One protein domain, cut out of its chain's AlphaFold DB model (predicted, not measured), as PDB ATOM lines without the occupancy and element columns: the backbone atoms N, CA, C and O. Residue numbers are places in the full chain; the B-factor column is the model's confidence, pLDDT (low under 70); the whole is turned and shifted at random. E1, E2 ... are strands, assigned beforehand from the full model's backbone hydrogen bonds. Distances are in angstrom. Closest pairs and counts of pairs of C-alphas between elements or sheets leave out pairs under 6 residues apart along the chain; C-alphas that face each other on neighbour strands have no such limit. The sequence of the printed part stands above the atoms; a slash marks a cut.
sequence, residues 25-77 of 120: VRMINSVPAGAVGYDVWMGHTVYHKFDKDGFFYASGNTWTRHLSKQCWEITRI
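This is residues 25 to 77 of the 120 residues of an uncharacterized protein of Acinetobacter radioresistens (UniProt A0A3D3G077). One strongly twisted sheet of four antiparallel strands makes the core, a meander in which each strand is the antiparallel neighbour of the one before. Two long stretches with no named element adjoin its edge strands along the chain: residues 25 to 36 lead into edge strand E1, and residues 66 to 77 loop from edge strand E4 back to E1, where residues 75 to 76 pair antiparallel with residues 37 to 38 of E1. The printed part has 53 residues and no named helix; the sheet's order is the chain's order, E1, E2, E3, E4. The class is all strand, though under half of the residues, 22 of 53, are in named strands. The whole is compact, with a radius of gyration of the C-alphas of 10.2 A, and rounded, spanning 27 by 24 by 17 A.

Start at residues 25 to 36, where residues 27 to 28 pair antiparallel with 31 to 32. Next comes E1, residues 37 to 41, a hairpin with E2, residues 44 to 51, at 145 degrees between directions; look for N 41 and O 44, 2.8 A apart. E2 forms a hairpin with E3, residues 54 to 58, at 158 degrees, with N 58 and O 47 2.8 A apart. E3 forms a hairpin with E4, residues 62 to 65, at 142 degrees, with N 57 and O 64 2.8 A apart. E1 is apart from E3 and E4.

Find C-alpha 37 at (169.864, 126.953, 216.157), where E1 begins its 13.1 A. E2 runs 23.0 A, E3 13.5 A, and E4 9.9 A to C-alpha 65 at (171.939, 141.646, 217.097).

The C-alphas farthest apart, of Gly 43 and Lys 52, are 29.3 A apart. The printed part has no cut, and its three links are tight. The model's pLDDT is under 70 at residues 68 to 73.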
ATOM      1  N   VAL A  25     168.919 138.691 205.241       80.38
ATOM      2  CA  VAL A  25     169.498 137.370 205.025       80.38
ATOM      3  C   VAL A  25     168.641 136.558 204.068       80.38
ATOM      4  O   VAL A  25     167.414 136.638 204.049       80.38
ATOM      5  N   ARG A  26     169.321 135.766 203.241       80.69
ATOM      6  CA  ARG A  26     168.678 134.809 202.352       80.69
ATOM      7  C   ARG A  26     168.058 133.676 203.169       80.69
ATOM      8  O   ARG A  26     168.711 133.106 204.040       80.69
ATOM      9  N   MET A  27     166.832 133.312 202.822       80.06
ATOM     10  CA  MET A  27     166.170 132.129 203.364       80.06
ATOM     11  C   MET A  27     166.548 130.898 202.531       80.06
ATOM     12  O   MET A  27     166.531 130.950 201.300       80.06
ATOM     13  N   ILE A  28     166.880 129.795 203.196       76.50
ATOM     14  CA  ILE A  28     167.131 128.479 202.602       76.50
ATOM     15  C   ILE A  28     166.159 127.517 203.281       76.50
ATOM     16  O   ILE A  28     166.254 127.314 204.485       76.50
ATOM     17  N   ASN A  29     165.193 126.968 202.538       82.06
ATOM     18  CA  ASN A  29     164.131 126.109 203.091       82.06
ATOM     19  C   ASN A  29     163.429 126.731 204.315       82.06
ATOM     20  O   ASN A  29     163.242 126.076 205.334       82.06
ATOM     21  N   SER A  30     163.091 128.021 204.230       79.88
ATOM     22  CA  SER A  30     162.471 128.790 205.326       79.88
ATOM     23  C   SER A  30     163.337 128.975 206.582       79.88
ATOM     24  O   SER A  30     162.848 129.501 207.581       79.88
ATOM     25  N   VAL A  31     164.633 128.655 206.512       81.75
ATOM     26  CA  VAL A  31     165.628 128.918 207.560       81.75
ATOM     27  C   VAL A  31     166.559 130.057 207.122       81.75
ATOM     28  O   VAL A  31     167.056 130.040 205.991       81.75
ATOM     29  N   PRO A  32     166.837 131.057 207.974       85.75
ATOM     30  CA  PRO A  32     167.829 132.086 207.688       85.75
ATOM     31  C   PRO A  32     169.217 131.473 207.479       85.75
ATOM     32  O   PRO A  32     169.705 130.708 208.313       85.75
ATOM     33  N   ALA A  33     169.882 131.819 206.379       82.94
ATOM     34  CA  ALA A  33     171.224 131.323 206.103       82.94
ATOM     35  C   ALA A  33     172.193 131.669 207.252       82.94
ATOM     36  O   ALA A  33     172.274 132.815 207.707       82.94
ATOM     37  N   GLY A  34     172.939 130.662 207.709       82.12
ATOM     38  CA  GLY A  34     173.867 130.792 208.834       82.12
ATOM     39  C   GLY A  34     173.218 130.692 210.217       82.12
ATOM     40  O   GLY A  34     173.901 130.960 211.203       82.12
ATOM     41  N   ALA A  35     171.936 130.321 210.315       85.75
ATOM     42  CA  ALA A  35     171.339 129.929 211.587       85.75
ATOM     43  C   ALA A  35     172.027 128.666 212.135       85.75
ATOM     44  O   ALA A  35     172.207 127.681 211.423       85.75
ATOM     45  N   VAL A  36     172.409 128.713 213.410       85.88
ATOM     46  CA  VAL A  36     173.058 127.618 214.154       85.88
ATOM     47  C   VAL A  36     172.040 126.872 215.020       85.88
ATOM     48  O   VAL A  36     172.216 125.698 215.340       85.88
ATOM     49  N   GLY A  37     170.950 127.541 215.391       86.12
ATOM     50  CA  GLY A  37     169.864 126.953 216.157       86.12
ATOM     51  C   GLY A  37     168.583 127.762 216.043       86.12
ATOM     52  O   GLY A  37     168.563 128.822 215.415       86.12
ATOM     53  N   TYR A  38     167.525 127.265 216.665       86.56
ATOM     54  CA  TYR A  38     166.267 127.977 216.832       86.56
ATOM     55  C   TYR A  38     165.669 127.701 218.210       86.56
ATOM     56  O   TYR A  38     165.946 126.663 218.814       86.56
ATOM     57  N   ASP A  39     164.830 128.601 218.689       84.62
ATOM     58  CA  ASP A  39     163.908 128.360 219.792       84.62
ATOM     59  C   ASP A  39     162.466 128.652 219.337       84.62
ATOM     60  O   ASP A  39     162.208 129.055 218.195       84.62
ATOM     61  N   VAL A  40     161.500 128.338 220.201       82.31
ATOM     62  CA  VAL A  40     160.090 128.653 219.966       82.31
ATOM     63  C   VAL A  40     159.642 129.593 221.067       82.31
ATOM     64  O   VAL A  40     159.473 129.188 222.216       82.31
ATOM     65  N   TRP A  41     159.429 130.850 220.704       73.50
ATOM     66  CA  TRP A  41     158.974 131.885 221.615       73.50
ATOM     67  C   TRP A  41     157.558 132.313 221.243       73.50
ATOM     68  O   TRP A  41     157.304 132.747 220.123       73.50
ATOM     69  N   MET A  42     156.611 132.159 222.176       76.12
ATOM     70  CA  MET A  42     155.196 132.516 221.974       76.12
ATOM     71  C   MET A  42     154.567 131.893 220.709       76.12
ATOM     72  O   MET A  42     153.764 132.521 220.029       76.12
ATOM     73  N   GLY A  43     154.954 130.659 220.367       76.50
ATOM     74  CA  GLY A  43     154.473 129.966 219.163       76.50
ATOM     75  C   GLY A  43     155.166 130.379 217.861       76.50
ATOM     76  O   GLY A  43     154.847 129.839 216.804       76.50
ATOM     77  N   HIS A  44     156.144 131.285 217.922       77.00
ATOM     78  CA  HIS A  44     156.957 131.693 216.783       77.00
ATOM     79  C   HIS A  44     158.355 131.089 216.868       77.00
ATOM     80  O   HIS A  44     159.004 131.130 217.911       77.00
ATOM     81  N   THR A  45     158.839 130.547 215.753       82.69
ATOM     82  CA  THR A  45     160.221 130.077 215.648       82.69
ATOM     83  C   THR A  45     161.154 131.267 215.484       82.69
ATOM     84  O   THR A  45     161.029 132.019 214.513       82.69
ATOM     85  N   VAL A  46     162.102 131.419 216.403       86.12
ATOM     86  CA  VAL A  46     163.158 132.427 216.304       86.12
ATOM     87  C   VAL A  46     164.478 131.709 216.067       86.12
ATOM     88  O   VAL A  46     164.845 130.763 216.756       86.12
ATOM     89  N   TYR A  47     165.186 132.121 215.021       88.38
ATOM     90  CA  TYR A  47     166.467 131.540 214.642       88.38
ATOM     91  C   TYR A  47     167.609 132.298 215.292       88.38
ATOM     92  O   TYR A  47     167.520 133.505 215.490       88.38
ATOM     93  N   HIS A  48     168.709 131.604 215.555       87.25
ATOM     94  CA  HIS A  48     169.862 132.119 216.276       87.25
ATOM     95  C   HIS A  48     171.151 131.869 215.506       87.25
ATOM     96  O   HIS A  48     171.370 130.784 214.964       87.25
ATOM     97  N   LYS A  49     172.038 132.863 215.505       86.12
ATOM     98  CA  LYS A  49     173.376 132.783 214.914       86.12
ATOM     99  C   LYS A  49     174.402 133.341 215.891       86.12
ATOM    100  O   LYS A  49     174.232 134.447 216.398       86.12
ATOM    101  N   PHE A  50     175.485 132.598 216.093       83.44
ATOM    102  CA  PHE A  50     176.641 133.022 216.879       83.44
ATOM    103  C   PHE A  50     177.867 132.994 215.981       83.44
ATOM    104  O   PHE A  50     178.197 131.953 215.414       83.44
ATOM    105  N   ASP A  51     178.534 134.129 215.841       78.06
ATOM    106  CA  ASP A  51     179.791 134.237 215.112       78.06
ATOM    107  C   ASP A  51     180.744 135.218 215.813       78.06
ATOM    108  O   ASP A  51     180.478 135.711 216.912       78.06
ATOM    109  N   LYS A  52     181.883 135.495 215.171       75.25
ATOM    110  CA  LYS A  52     182.875 136.467 215.653       75.25
ATOM    111  C   LYS A  52     182.332 137.901 215.768       75.25
ATOM    112  O   LYS A  52     182.882 138.684 216.536       75.25
ATOM    113  N   ASP A  53     181.277 138.242 215.024       74.06
ATOM    114  CA  ASP A  53     180.650 139.569 215.040       74.06
ATOM    115  C   ASP A  53     179.650 139.685 216.204       74.06
ATOM    116  O   ASP A  53     179.308 140.788 216.645       74.06
ATOM    117  N   GLY A  54     179.192 138.558 216.748       76.94
ATOM    118  CA  GLY A  54     178.432 138.482 217.986       76.94
ATOM    119  C   GLY A  54     177.266 137.507 217.912       76.94
ATOM    120  O   GLY A  54     177.288 136.511 217.192       76.94
ATOM    121  N   PHE A  55     176.243 137.801 218.712       82.50
ATOM    122  CA  PHE A  55     175.046 136.983 218.811       82.50
ATOM    123  C   PHE A  55     173.865 137.672 218.128       82.50
ATOM    124  O   PHE A  55     173.610 138.852 218.372       82.50
ATOM    125  N   PHE A  56     173.147 136.939 217.281       84.81
ATOM    126  CA  PHE A  56     172.036 137.445 216.481       84.81
ATOM    127  C   PHE A  56     170.814 136.530 216.596       84.81
ATOM    128  O   PHE A  56     170.956 135.314 216.749       84.81
ATOM    129  N   TYR A  57     169.624 137.116 216.473       86.69
ATOM    130  CA  TYR A  57     168.370 136.399 216.259       86.69
ATOM    131  C   TYR A  57     167.656 136.867 214.993       86.69
ATOM    132  O   TYR A  57     167.840 137.999 214.554       86.69
ATOM    133  N   ALA A  58     166.832 136.003 214.413       84.31
ATOM    134  CA  ALA A  58     166.001 136.323 213.265       84.31
ATOM    135  C   ALA A  58     164.613 135.700 213.420       84.31
ATOM    136  O   ALA A  58     164.481 134.493 213.607       84.31
ATOM    137  N   SER A  59     163.580 136.527 213.272       77.69
ATOM    138  CA  SER A  59     162.217 136.083 212.979       77.69
ATOM    139  C   SER A  59     161.930 136.469 211.528       77.69
ATOM    140  O   SER A  59     161.632 137.623 211.224       77.69
ATOM    141  N   GLY A  60     162.163 135.537 210.602       78.94
ATOM    142  CA  GLY A  60     162.099 135.792 209.160       78.94
ATOM    143  C   GLY A  60     163.451 136.143 208.528       78.94
ATOM    144  O   GLY A  60     164.468 135.533 208.837       78.94
ATOM    145  N   ASN A  61     163.468 137.097 207.596       80.81
ATOM    146  CA  ASN A  61     164.593 137.340 206.680       80.81
ATOM    147  C   ASN A  61     165.606 138.395 207.155       80.81
ATOM    148  O   ASN A  61     166.335 138.951 206.333       80.81
ATOM    149  N   THR A  62     165.643 138.707 208.450       83.12
ATOM    150  CA  THR A  62     166.511 139.760 208.992       83.12
ATOM    151  C   THR A  62     167.160 139.307 210.293       83.12
ATOM    152  O   THR A  62     166.466 138.912 211.227       83.12
ATOM    153  N   TRP A  63     168.490 139.385 210.354       85.19
ATOM    154  CA  TRP A  63     169.267 139.190 211.575       85.19
ATOM    155  C   TRP A  63     169.302 140.470 212.393       85.19
ATOM    156  O   TRP A  63     169.786 141.481 211.897       85.19
ATOM    157  N   THR A  64     168.894 140.396 213.651       82.94
ATOM    158  CA  THR A  64     169.003 141.463 214.644       82.94
ATOM    159  C   THR A  64     170.008 141.043 215.706       82.94
ATOM    160  O   THR A  64     169.964 139.920 216.211       82.94
ATOM    161  N   ARG A  65     170.947 141.926 216.050       81.50
ATOM    162  CA  ARG A  65     171.939 141.646 217.097       81.50
ATOM    163  C   ARG A  65     171.268 141.615 218.472       81.50
ATOM    164  O   ARG A  65     170.478 142.498 218.796       81.50
ATOM    165  N   HIS A  66     171.605 140.626 219.293       77.69
ATOM    166  CA  HIS A  66     171.197 140.599 220.696       77.69
ATOM    167  C   HIS A  66     171.904 141.704 221.479       77.69
ATOM    168  O   HIS A  66     173.112 141.902 221.341       77.69
ATOM    169  N   LEU A  67     171.150 142.405 222.326       70.81
ATOM    170  CA  LEU A  67     171.690 143.421 223.235       70.81
ATOM    171  C   LEU A  67     172.253 142.801 224.525       70.81
ATOM    172  O   LEU A  67     173.090 143.411 225.184       70.81
ATOM    173  N   SER A  68     171.835 141.579 224.868       61.00
ATOM    174  CA  SER A  68     172.323 140.822 226.022       61.00
ATOM    175  C   SER A  68     172.922 139.479 225.586       61.00
ATOM    176  O   SER A  68     172.513 138.876 224.598       61.00
ATOM    177  N   LYS A  69     173.923 138.988 226.326       55.09
ATOM    178  CA  LYS A  69     174.586 137.694 226.060       55.09
ATOM    179  C   LYS A  69     173.806 136.482 226.598       55.09
ATOM    180  O   LYS A  69     174.397 135.420 226.770       55.09
ATOM    181  N   GLN A  70     172.520 136.619 226.924       55.47
ATOM    182  CA  GLN A  70     171.748 135.485 227.433       55.47
ATOM    183  C   GLN A  70     171.443 134.509 226.294       55.47
ATOM    184  O   GLN A  70     170.676 134.808 225.382       55.47
ATOM    185  N   CYS A  71     172.085 133.343 226.348       52.31
ATOM    186  CA  CYS A  71     171.746 132.207 225.507       52.31
ATOM    187  C   CYS A  71     170.506 131.524 226.080       52.31
ATOM    188  O   CYS A  71     170.544 131.004 227.193       52.31
ATOM    189  N   TRP A  72     169.431 131.515 225.302       61.53
ATOM    190  CA  TRP A  72     168.274 130.659 225.527       61.53
ATOM    191  C   TRP A  72     168.637 129.200 225.203       61.53
ATOM    192  O   TRP A  72     169.626 128.941 224.506       61.53
ATOM    193  N   GLU A  73     167.868 128.239 225.713       69.38
ATOM    194  CA  GLU A  73     167.980 126.833 225.310       69.38
ATOM    195  C   GLU A  73     167.597 126.696 223.827       69.38
ATOM    196  O   GLU A  73     166.431 126.544 223.473       69.38
ATOM    197  N   ILE A  74     168.587 126.792 222.938       78.38
ATOM    198  CA  ILE A  74     168.379 126.665 221.493       78.38
ATOM    199  C   ILE A  74     168.442 125.199 221.053       78.38
ATOM    200  O   ILE A  74     169.328 124.437 221.449       78.38
ATOM    201  N   THR A  75     167.555 124.822 220.139       81.75
ATOM    202  CA  THR A  75     167.653 123.569 219.386       81.75
ATOM    203  C   THR A  75     168.635 123.771 218.236       81.75
ATOM    204  O   THR A  75     168.407 124.612 217.367       81.75
ATOM    205  N   ARG A  76     169.752 123.035 218.226       82.38
ATOM    206  CA  ARG A  76     170.775 123.159 217.174       82.38
ATOM    207  C   ARG A  76     170.263 122.635 215.832       82.38
ATOM    208  O   ARG A  76     169.626 121.588 215.771       82.38
ATOM    209  N   ILE A  77     170.580 123.354 214.759       79.56
ATOM    210  CA  ILE A  77     170.265 122.976 213.377       79.56
ATOM    211  C   ILE A  77     171.460 122.217 212.799       79.56
ATOM    212  O   ILE A  77     172.599 122.651 212.952       79.56
TER     213      ILE A  77